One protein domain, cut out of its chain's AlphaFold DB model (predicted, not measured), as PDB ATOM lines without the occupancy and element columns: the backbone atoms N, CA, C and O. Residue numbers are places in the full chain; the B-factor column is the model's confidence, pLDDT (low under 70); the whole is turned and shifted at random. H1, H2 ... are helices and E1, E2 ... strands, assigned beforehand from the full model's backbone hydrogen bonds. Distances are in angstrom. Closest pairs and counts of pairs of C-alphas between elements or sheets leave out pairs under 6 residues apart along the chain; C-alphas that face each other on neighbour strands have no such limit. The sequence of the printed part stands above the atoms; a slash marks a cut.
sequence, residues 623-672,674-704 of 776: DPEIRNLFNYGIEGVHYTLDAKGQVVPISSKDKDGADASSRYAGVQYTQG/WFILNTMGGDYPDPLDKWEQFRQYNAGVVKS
ATOM      1  N   ASP A 623      30.328 -18.702  -1.611       80.31
ATOM      2  CA  ASP A 623      31.757 -18.532  -1.359       80.31
ATOM      3  C   ASP A 623      31.987 -17.544  -0.197       80.31
ATOM      4  O   ASP A 623      31.690 -16.350  -0.334       80.31
ATOM      5  N   PRO A 624      32.494 -18.006   0.963       82.25
ATOM      6  CA  PRO A 624      32.712 -17.142   2.116       82.25
ATOM      7  C   PRO A 624      33.815 -16.106   1.876       82.25
ATOM      8  O   PRO A 624      33.710 -15.003   2.405       82.25
ATOM      9  N   GLU A 625      34.847 -16.395   1.085       88.19
ATOM     10  CA  GLU A 625      35.933 -15.444   0.821       88.19
ATOM     11  C   GLU A 625      35.406 -14.260   0.006       88.19
ATOM     12  O   GLU A 625      35.526 -13.108   0.429       88.19
ATOM     13  N   ILE A 626      34.707 -14.540  -1.099       86.56
ATOM     14  CA  ILE A 626      34.074 -13.508  -1.931       86.56
ATOM     15  C   ILE A 626      33.012 -12.747  -1.137       86.56
ATOM     16  O   ILE A 626      32.936 -11.518  -1.215       86.56
ATOM     17  N   ARG A 627      32.195 -13.450  -0.342       88.69
ATOM     18  CA  ARG A 627      31.131 -12.809   0.435       88.69
ATOM     19  C   ARG A 627      31.679 -11.874   1.512       88.69
ATOM     20  O   ARG A 627      31.115 -10.790   1.691       88.69
ATOM     21  N   ASN A 628      32.751 -12.265   2.205       91.00
ATOM     22  CA  ASN A 628      33.419 -11.432   3.207       91.00
ATOM     23  C   ASN A 628      34.175 -10.270   2.558       91.00
ATOM     24  O   ASN A 628      34.034  -9.144   3.030       91.00
ATOM     25  N   LEU A 629      34.869 -10.498   1.438       91.12
ATOM     26  CA  LEU A 629      35.514  -9.440   0.658       91.12
ATOM     27  C   LEU A 629      34.508  -8.357   0.253       91.12
ATOM     28  O   LEU A 629      34.757  -7.170   0.440       91.12
ATOM     29  N   PHE A 630      33.340  -8.763  -0.248       91.12
ATOM     30  CA  PHE A 630      32.296  -7.834  -0.682       91.12
ATOM     31  C   PHE A 630      31.603  -7.101   0.482       91.12
ATOM     32  O   PHE A 630      31.013  -6.042   0.286       91.12
ATOM     33  N   ASN A 631      31.645  -7.651   1.702       91.06
ATOM     34  CA  ASN A 631      31.026  -7.027   2.876       91.06
ATOM     35  C   ASN A 631      31.978  -6.116   3.646       91.06
ATOM     36  O   ASN A 631      31.628  -5.000   4.021       91.06
ATOM     37  N   TYR A 632      33.159  -6.647   3.943       89.94
ATOM     38  CA  TYR A 632      34.116  -6.093   4.893       89.94
ATOM     39  C   TYR A 632      35.328  -5.482   4.193       89.94
ATOM     40  O   TYR A 632      36.031  -4.672   4.792       89.94
ATOM     41  N   GLY A 633      35.543  -5.811   2.920       90.19
ATOM     42  CA  GLY A 633      36.674  -5.344   2.135       90.19
ATOM     43  C   GLY A 633      37.880  -6.263   2.293       90.19
ATOM     44  O   GLY A 633      37.764  -7.457   2.541       90.19
ATOM     45  N   ILE A 634      39.063  -5.694   2.104       91.44
ATOM     46  CA  ILE A 634      40.354  -6.392   2.160       91.44
ATOM     47  C   ILE A 634      40.898  -6.401   3.599       91.44
ATOM     48  O   ILE A 634      41.027  -5.332   4.205       91.44
ATOM     49  N   GLU A 635      41.259  -7.578   4.120       90.75
ATOM     50  CA  GLU A 635      41.939  -7.746   5.415       90.75
ATOM     51  C   GLU A 635      43.286  -6.997   5.457       90.75
ATOM     52  O   GLU A 635      43.996  -6.896   4.458       90.75
ATOM     53  N   GLY A 636      43.628  -6.414   6.604       88.25
ATOM     54  CA  GLY A 636      44.800  -5.556   6.803       88.25
ATOM     55  C   GLY A 636      44.647  -4.136   6.242       88.25
ATOM     56  O   GLY A 636      45.399  -3.246   6.631       88.25
ATOM     57  N   VAL A 637      43.659  -3.899   5.370       87.75
ATOM     58  CA  VAL A 637      43.339  -2.572   4.815       87.75
ATOM     59  C   VAL A 637      42.079  -1.994   5.455       87.75
ATOM     60  O   VAL A 637      42.080  -0.847   5.897       87.75
ATOM     61  N   HIS A 638      41.004  -2.782   5.499       89.00
ATOM     62  CA  HIS A 638      39.687  -2.348   5.973       89.00
ATOM     63  C   HIS A 638      39.321  -2.955   7.329       89.00
ATOM     64  O   HIS A 638      38.606  -2.334   8.113       89.00
ATOM     65  N   TYR A 639      39.823  -4.153   7.629       89.88
ATOM     66  CA  TYR A 639      39.595  -4.837   8.898       89.88
ATOM     67  C   TYR A 639      40.781  -5.733   9.268       89.88
ATOM     68  O   TYR A 639      41.591  -6.078   8.412       89.88
ATOM     69  N   THR A 640      40.860  -6.143  10.529       91.81
ATOM     70  CA  THR A 640      41.718  -7.236  11.013       91.81
ATOM     71  C   THR A 640      40.866  -8.325  11.653       91.81
ATOM     72  O   THR A 640      39.747  -8.048  12.083       91.81
ATOM     73  N   LEU A 641      41.389  -9.544  11.761       92.94
ATOM     74  CA  LEU A 641      40.760 -10.594  12.559       92.94
ATOM     75  C   LEU A 641      41.277 -10.566  14.001       92.94
ATOM     76  O   LEU A 641      42.476 -10.411  14.236       92.94
ATOM     77  N   ASP A 642      40.374 -10.707  14.971       92.56
ATOM     78  CA  ASP A 642      40.755 -10.893  16.372       92.56
ATOM     79  C   ASP A 642      41.156 -12.351  16.680       92.56
ATOM     80  O   ASP A 642      41.127 -13.234  15.821       92.56
ATOM     81  N   ALA A 643      41.515 -12.629  17.938       90.69
ATOM     82  CA  ALA A 643      41.927 -13.967  18.378       90.69
ATOM     83  C   ALA A 643      40.839 -15.051  18.219       90.69
ATOM     84  O   ALA A 643      41.146 -16.239  18.310       90.69
ATOM     85  N   LYS A 644      39.577 -14.662  18.008       90.50
ATOM     86  CA  LYS A 644      38.436 -15.557  17.787       90.50
ATOM     87  C   LYS A 644      38.065 -15.663  16.302       90.50
ATOM     88  O   LYS A 644      37.099 -16.347  15.976       90.50
ATOM     89  N   GLY A 645      38.813 -15.005  15.414       89.56
ATOM     90  CA  GLY A 645      38.523 -14.951  13.983       89.56
ATOM     91  C   GLY A 645      37.368 -14.012  13.625       89.56
ATOM     92  O   GLY A 645      36.793 -14.155  12.548       89.56
ATOM     93  N   GLN A 646      37.003 -13.074  14.505       93.75
ATOM     94  CA  GLN A 646      35.951 -12.095  14.236       93.75
ATOM     95  C   GLN A 646      36.521 -10.852  13.550       93.75
ATOM     96  O   GLN A 646      37.654 -10.441  13.799       93.75
ATOM     97  N   VAL A 647      35.716 -10.234  12.691       91.69
ATOM     98  CA  VAL A 647      36.081  -9.042  11.924       91.69
ATOM     99  C   VAL A 647      36.068  -7.812  12.825       91.69
ATOM    100  O   VAL A 647      35.024  -7.420  13.343       91.69
ATOM    101  N   VAL A 648      37.220  -7.161  12.962       89.50
ATOM    102  CA  VAL A 648      37.384  -5.880  13.657       89.50
ATOM    103  C   VAL A 648      37.728  -4.810  12.621       89.50
ATOM    104  O   VAL A 648      38.836  -4.826  12.080       89.50
ATOM    105  N   PRO A 649      36.802  -3.890  12.295       86.00
ATOM    106  CA  PRO A 649      37.072  -2.820  11.342       86.00
ATOM    107  C   PRO A 649      38.237  -1.942  11.794       86.00
ATOM    108  O   PRO A 649      38.326  -1.568  12.961       86.00
ATOM    109  N   ILE A 650      39.091  -1.554  10.851       83.75
ATOM    110  CA  ILE A 650      40.144  -0.569  11.092       83.75
ATOM    111  C   ILE A 650      39.495   0.818  10.957       83.75
ATOM    112  O   ILE A 650      39.230   1.286   9.847       83.75
ATOM    113  N   SER A 651      39.190   1.473  12.081       68.75
ATOM    114  CA  SER A 651      38.680   2.850  12.084       68.75
ATOM    115  C   SER A 651      39.797   3.845  11.740       68.75
ATOM    116  O   SER A 651      40.948   3.710  12.155       68.75
ATOM    117  N   SER A 652      39.466   4.888  10.977       57.47
ATOM    118  CA  SER A 652      40.258   6.126  10.982       57.47
ATOM    119  C   SER A 652      39.716   7.039  12.073       57.47
ATOM    120  O   SER A 652      38.505   7.101  12.234       57.47
ATOM    121  N   LYS A 653      40.558   7.785  12.790       55.81
ATOM    122  CA  LYS A 653      40.057   8.831  13.692       55.81
ATOM    123  C   LYS A 653      39.528  10.016  12.880       55.81
ATOM    124  O   LYS A 653      40.169  10.416  11.906       55.81
ATOM    125  N   ASP A 654      38.368  10.550  13.245       52.16
ATOM    126  CA  ASP A 654      37.874  11.813  12.699       52.16
ATOM    127  C   ASP A 654      38.656  13.015  13.267       52.16
ATOM    128  O   ASP A 654      39.598  12.864  14.051       52.16
ATOM    129  N   LYS A 655      38.295  14.230  12.832       43.09
ATOM    130  CA  LYS A 655      38.966  15.480  13.239       43.09
ATOM    131  C   LYS A 655      38.857  15.765  14.742       43.09
ATOM    132  O   LYS A 655      39.683  16.513  15.256       43.09
ATOM    133  N   ASP A 656      37.891  15.149  15.417       52.12
ATOM    134  CA  ASP A 656      37.614  15.319  16.842       52.12
ATOM    135  C   ASP A 656      38.183  14.152  17.678       52.12
ATOM    136  O   ASP A 656      38.005  14.092  18.895       52.12
ATOM    137  N   GLY A 657      38.923  13.235  17.040       47.50
ATOM    138  CA  GLY A 657      39.599  12.113  17.689       47.50
ATOM    139  C   GLY A 657      38.698  10.915  17.999       47.50
ATOM    140  O   GLY A 657      39.181   9.968  18.628       47.50
ATOM    141  N   ALA A 658      37.437  10.932  17.556       52.94
ATOM    142  CA  ALA A 658      36.518   9.807  17.659       52.94
ATOM    143  C   ALA A 658      36.742   8.814  16.508       52.94
ATOM    144  O   ALA A 658      37.230   9.177  15.436       52.94
ATOM    145  N   ASP A 659      36.399   7.543  16.718       52.66
ATOM    146  CA  ASP A 659      36.450   6.544  15.650       52.66
ATOM    147  C   ASP A 659      35.466   6.920  14.534       52.66
ATOM    148  O   ASP A 659      34.244   6.839  14.702       52.66
ATOM    149  N   ALA A 660      35.999   7.326  13.380       54.09
ATOM    150  CA  ALA A 660      35.224   7.493  12.165       54.09
ATOM    151  C   ALA A 660      34.803   6.117  11.635       54.09
ATOM    152  O   ALA A 660      35.504   5.112  11.798       54.09
ATOM    153  N   SER A 661      33.658   6.082  10.953       53.44
ATOM    154  CA  SER A 661      33.181   4.890  10.255       53.44
ATOM    155  C   SER A 661      34.257   4.338   9.313       53.44
ATOM    156  O   SER A 661      34.919   5.114   8.623       53.44
ATOM    157  N   SER A 662      34.398   3.007   9.262       59.28
ATOM    158  CA  SER A 662      35.255   2.309   8.291       59.28
ATOM    159  C   SER A 662      35.124   2.930   6.898       59.28
ATOM    160  O   SER A 662      34.014   3.205   6.440       59.28
ATOM    161  N   ARG A 663      36.253   3.114   6.202       63.75
ATOM    162  CA  ARG A 663      36.282   3.652   4.829       63.75
ATOM    163  C   ARG A 663      35.571   2.753   3.811       63.75
ATOM    164  O   ARG A 663      35.282   3.206   2.708       63.75
ATOM    165  N   TYR A 664      35.287   1.504   4.180       78.38
ATOM    166  CA  TYR A 664      34.528   0.549   3.383       78.38
ATOM    167  C   TYR A 664      33.492  -0.164   4.252       78.38
ATOM    168  O   TYR A 664      33.820  -0.689   5.321       78.38
ATOM    169  N   ALA A 665      32.251  -0.197   3.779       72.19
ATOM    170  CA  ALA A 665      31.174  -0.976   4.368       72.19
ATOM    171  C   ALA A 665      30.238  -1.458   3.255       72.19
ATOM    172  O   ALA A 665      29.675  -0.647   2.518       72.19
ATOM    173  N   GLY A 666      30.082  -2.775   3.127       78.44
ATOM    174  CA  GLY A 666      29.097  -3.378   2.235       78.44
ATOM    175  C   GLY A 666      27.665  -3.183   2.741       78.44
ATOM    176  O   GLY A 666      27.420  -2.977   3.931       78.44
ATOM    177  N   VAL A 667      26.692  -3.282   1.833       79.25
ATOM    178  CA  VAL A 667      25.262  -3.139   2.155       79.25
ATOM    179  C   VAL A 667      24.688  -4.517   2.471       79.25
ATOM    180  O   VAL A 667      23.988  -5.131   1.669       79.25
ATOM    181  N   GLN A 668      25.026  -5.027   3.658       80.81
ATOM    182  CA  GLN A 668      24.787  -6.421   4.039       80.81
ATOM    183  C   GLN A 668      23.329  -6.879   3.831       80.81
ATOM    184  O   GLN A 668      23.103  -7.998   3.374       80.81
ATOM    185  N   TYR A 669      22.338  -6.030   4.125       76.62
ATOM    186  CA  TYR A 669      20.915  -6.405   4.113       76.62
ATOM    187  C   TYR A 669      20.300  -6.645   2.732       76.62
ATOM    188  O   TYR A 669      19.248  -7.279   2.658       76.62
ATOM    189  N   THR A 670      20.942  -6.187   1.656       79.12
ATOM    190  CA  THR A 670      20.455  -6.379   0.280       79.12
ATOM    191  C   THR A 670      21.244  -7.429  -0.499       79.12
ATOM    192  O   THR A 670      20.979  -7.614  -1.687       79.12
ATOM    193  N   GLN A 671      22.246  -8.071   0.120       84.81
ATOM    194  CA  GLN A 671      23.299  -8.769  -0.618       84.81
ATOM    195  C   GLN A 671      23.656 -10.146  -0.045       84.81
ATOM    196  O   GLN A 671      24.121 -10.275   1.093       84.81
ATOM    197  N   GLY A 672      23.560 -11.160  -0.908       83.81
ATOM    198  CA  GLY A 672      24.161 -12.482  -0.720       83.81
ATOM    199  C   GLY A 672      23.639 -13.274   0.480       83.81
ATOM    200  O   GLY A 672      22.531 -13.071   0.968       83.81
ATOM    201  N   TRP A 674      23.992 -14.316   4.407       86.25
ATOM    202  CA  TRP A 674      24.495 -13.877   5.711       86.25
ATOM    203  C   TRP A 674      25.204 -15.002   6.463       86.25
ATOM    204  O   TRP A 674      26.198 -14.759   7.135       86.25
ATOM    205  N   PHE A 675      24.756 -16.246   6.299       85.19
ATOM    206  CA  PHE A 675      25.213 -17.400   7.080       85.19
ATOM    207  C   PHE A 675      26.657 -17.844   6.790       85.19
ATOM    208  O   PHE A 675      27.149 -18.755   7.454       85.19
ATOM    209  N   ILE A 676      27.314 -17.228   5.803       85.50
ATOM    210  CA  ILE A 676      28.712 -17.480   5.420       85.50
ATOM    211  C   ILE A 676      29.627 -16.269   5.675       85.50
ATOM    212  O   ILE A 676      30.795 -16.284   5.290       85.50
ATOM    213  N   LEU A 677      29.105 -15.209   6.302       90.31
ATOM    214  CA  LEU A 677      29.910 -14.076   6.751       90.31
ATOM    215  C   LEU A 677      30.663 -14.410   8.035       90.31
ATOM    216  O   LEU A 677      30.177 -15.150   8.889       90.31
ATOM    217  N   ASN A 678      31.820 -13.789   8.213       91.81
ATOM    218  CA  ASN A 678      32.471 -13.739   9.510       91.81
ATOM    219  C   ASN A 678      31.631 -12.891  10.474       91.81
ATOM    220  O   ASN A 678      30.947 -11.953  10.068       91.81
ATOM    221  N   THR A 679      31.664 -13.226  11.758       91.62
ATOM    222  CA  THR A 679      31.007 -12.421  12.795       91.62
ATOM    223  C   THR A 679      31.867 -11.205  13.141       91.62
ATOM    224  O   THR A 679      33.079 -11.210  12.927       91.62
ATOM    225  N   MET A 680      31.250 -10.139  13.649       89.06
ATOM    226  CA  MET A 680      31.949  -8.905  14.025       89.06
ATOM    227  C   MET A 680      32.541  -8.996  15.434       89.06
ATOM    228  O   MET A 680      31.879  -9.472  16.348       89.06
ATOM    229  N   GLY A 681      33.767  -8.512  15.620       86.88
ATOM    230  CA  GLY A 681      34.416  -8.337  16.922       86.88
ATOM    231  C   GLY A 681      34.395  -6.874  17.388       86.88
ATOM    232  O   GLY A 681      33.631  -6.050  16.879       86.88
ATOM    233  N   GLY A 682      35.280  -6.527  18.326       82.31
ATOM    234  CA  GLY A 682      35.461  -5.157  18.831       82.31
ATOM    235  C   GLY A 682      34.675  -4.864  20.113       82.31
ATOM    236  O   GLY A 682      34.428  -5.770  20.904       82.31
ATOM    237  N   ASP A 683      34.293  -3.600  20.323       72.81
ATOM    238  CA  ASP A 683      33.631  -3.142  21.562       72.81
ATOM    239  C   ASP A 683      32.219  -3.718  21.753       72.81
ATOM    240  O   ASP A 683      31.726  -3.833  22.876       72.81
ATOM    241  N   TYR A 684      31.575  -4.106  20.649       73.94
ATOM    242  CA  TYR A 684      30.248  -4.721  20.615       73.94
ATOM    243  C   TYR A 684      30.298  -5.981  19.739       73.94
ATOM    244  O   TYR A 684      29.803  -5.954  18.609       73.94
ATOM    245  N   PRO A 685      30.960  -7.058  20.205       82.38
ATOM    246  CA  PRO A 685      31.176  -8.241  19.391       82.38
ATOM    247  C   PRO A 685      29.868  -9.016  19.209       82.38
ATOM    248  O   PRO A 685      29.092  -9.199  20.148       82.38
ATOM    249  N   ASP A 686      29.661  -9.522  17.999       87.56
ATOM    250  CA  ASP A 686      28.647 -10.524  17.705       87.56
ATOM    251  C   ASP A 686      28.919 -11.805  18.525       87.56
ATOM    252  O   ASP A 686      30.082 -12.194  18.704       87.56
ATOM    253  N   PRO A 687      27.877 -12.533  18.960       89.31
ATOM    254  CA  PRO A 687      28.027 -13.892  19.470       89.31
ATOM    255  C   PRO A 687      28.682 -14.814  18.431       89.31
ATOM    256  O   PRO A 687      28.379 -14.744  17.237       89.31
ATOM    257  N   LEU A 688      29.556 -15.724  18.875       89.50
ATOM    258  CA  LEU A 688      30.235 -16.674  17.976       89.50
ATOM    259  C   LEU A 688      29.255 -17.639  17.290       89.50
ATOM    260  O   LEU A 688      29.506 -18.104  16.183       89.50
ATOM    261  N   ASP A 689      28.125 -17.906  17.933       88.75
ATOM    262  CA  ASP A 689      27.028 -18.742  17.458       88.75
ATOM    263  C   ASP A 689      25.916 -17.939  16.752       88.75
ATOM    264  O   ASP A 689      24.858 -18.493  16.462       88.75
ATOM    265  N   LYS A 690      26.139 -16.654  16.418       89.88
ATOM    266  CA  LYS A 690      25.155 -15.762  15.768       89.88
ATOM    267  C   LYS A 690      24.395 -16.428  14.619       89.88
ATOM    268  O   LYS A 690      23.168 -16.406  14.591       89.88
ATOM    269  N   TRP A 691      25.100 -17.055  13.679       86.62
ATOM    270  CA  TRP A 691      24.452 -17.686  12.524       86.62
ATOM    271  C   TRP A 691      23.647 -18.935  12.878       86.62
ATOM    272  O   TRP A 691      22.690 -19.256  12.177       86.62
ATOM    273  N   GLU A 692      23.992 -19.616  13.969       84.62
ATOM    274  CA  GLU A 692      23.199 -20.727  14.486       84.62
ATOM    275  C   GLU A 692      21.908 -20.227  15.139       84.62
ATOM    276  O   GLU A 692      20.838 -20.756  14.849       84.62
ATOM    277  N   GLN A 693      21.969 -19.133  15.903       85.50
ATOM    278  CA  GLN A 693      20.774 -18.485  16.449       85.50
ATOM    279  C   GLN A 693      19.821 -18.014  15.339       85.50
ATOM    280  O   GLN A 693      18.611 -18.208  15.437       85.50
ATOM    281  N   PHE A 694      20.351 -17.466  14.239       86.19
ATOM    282  CA  PHE A 694      19.543 -17.105  13.066       86.19
ATOM    283  C   PHE A 694      18.914 -18.331  12.389       86.19
ATOM    284  O   PHE A 694      17.759 -18.269  11.970       86.19
ATOM    285  N   ARG A 695      19.636 -19.458  12.287       80.94
ATOM    286  CA  ARG A 695      19.078 -20.708  11.740       80.94
ATOM    287  C   ARG A 695      17.956 -21.256  12.617       80.94
ATOM    288  O   ARG A 695      16.913 -21.631  12.088       80.94
ATOM    289  N   GLN A 696      18.139 -21.251  13.934       80.75
ATOM    290  CA  GLN A 696      17.115 -21.669  14.894       80.75
ATOM    291  C   GLN A 696      15.887 -20.757  14.845       80.75
ATOM    292  O   GLN A 696      14.760 -21.246  14.796       80.75
ATOM    293  N   TYR A 697      16.101 -19.441  14.773       83.31
ATOM    294  CA  TYR A 697      15.033 -18.469  14.564       83.31
ATOM    295  C   TYR A 697      14.253 -18.768  13.278       83.31
ATOM    296  O   TYR A 697      13.034 -18.919  13.324       83.31
ATOM    297  N   ASN A 698      14.953 -18.956  12.155       82.69
ATOM    298  CA  ASN A 698      14.352 -19.296  10.864       82.69
ATOM    299  C   ASN A 698      13.593 -20.631  10.880       82.69
ATOM    300  O   ASN A 698      12.620 -20.779  10.147       82.69
ATOM    301  N   ALA A 699      14.004 -21.599  11.701       75.62
ATOM    302  CA  ALA A 699      13.296 -22.869  11.851       75.62
ATOM    303  C   ALA A 699      11.960 -22.726  12.607       75.62
ATOM    304  O   ALA A 699      11.065 -23.546  12.414       75.62
ATOM    305  N   GLY A 700      11.820 -21.697  13.449       77.75
ATOM    306  CA  GLY A 700      10.637 -21.449  14.281       77.75
ATOM    307  C   GLY A 700       9.616 -20.465  13.701       77.75
ATOM    308  O   GLY A 700       8.616 -20.183  14.361       77.75
ATOM    309  N   VAL A 701       9.849 -19.910  12.507       83.06
ATOM    310  CA  VAL A 701       8.945 -18.918  11.900       83.06
ATOM    311  C   VAL A 701       7.672 -19.560  11.343       83.06
ATOM    312  O   VAL A 701       7.685 -20.675  10.819       83.06
ATOM    313  N   VAL A 702       6.567 -18.819  11.393       86.38
ATOM    314  CA  VAL A 702       5.277 -19.227  10.819       86.38
ATOM    315  C   VAL A 702       5.050 -18.484   9.505       86.38
ATOM    316  O   VAL A 702       5.484 -17.349   9.347       86.38
ATOM    317  N   LYS A 703       4.389 -19.110   8.532       86.50
ATOM    318  CA  LYS A 703       4.077 -18.464   7.250       86.50
ATOM    319  C   LYS A 703       2.785 -17.666   7.352       86.50
ATOM    320  O   LYS A 703       1.816 -18.156   7.927       86.50
ATOM    321  N   SER A 704       2.768 -16.492   6.730       90.69
ATOM    322  CA  SER A 704       1.525 -15.786   6.431       90.69
ATOM    323  C   SER A 704       0.589 -16.662   5.582       90.69
ATOM    324  O   SER A 704       1.040 -17.427   4.722       90.69
TER     325      SER A 704
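This is residues 623 to 672 and 674 to 704 of the 776 residues of the protein "Predicted protein" of Physcomitrium patens (UniProt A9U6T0). With little regular structure, this is a loose body of loops holding the short helix H1 and a small hairpin, E1 and E2; the loop tip at Lys 655 makes one end of the length, and residues 696 to 704, of which 696 to 699 belong to H2, stick out at the other. The 81 printed residues run H1, E1, E2, H2, of mixed class, with 25 in named elements. The whole is loose, with a radius of gyration of the C-alphas of 14.7 A, spanning 49 by 29 by 24 A.

H1, residues 624 to 632, comes closest to E1, residues 639 to 641, at the C-alphas of Tyr 632 and Tyr 639, 6.9 A apart. E1 and E2, residues 647 to 649, form an antiparallel hairpin at 147 degrees, with N 640 and O 648 within hydrogen-bond range at 2.9 A. H2, residues 690 to 699, is apart from H1 and E1. In H1 and H2 every O i to N i+4 pair is within hydrogen-bond range.

H1 begins at C-alpha 624 (32.712, -17.142, 2.116) and is 11.5 A long; E1 is 6.9 A, E2 6.3 A. H2, 14.4 A, ends at C-alpha 699 (13.296, -22.869, 11.851).

The C-alphas farthest apart, of Lys 655 and Ser 704, are 49.3 A apart. Residue 673 is not printed, and C-alphas 672 and 674 are 6.6 A apart across this cut, in the link from E2 to H2. Residues 651 to 663 have pLDDT under 70.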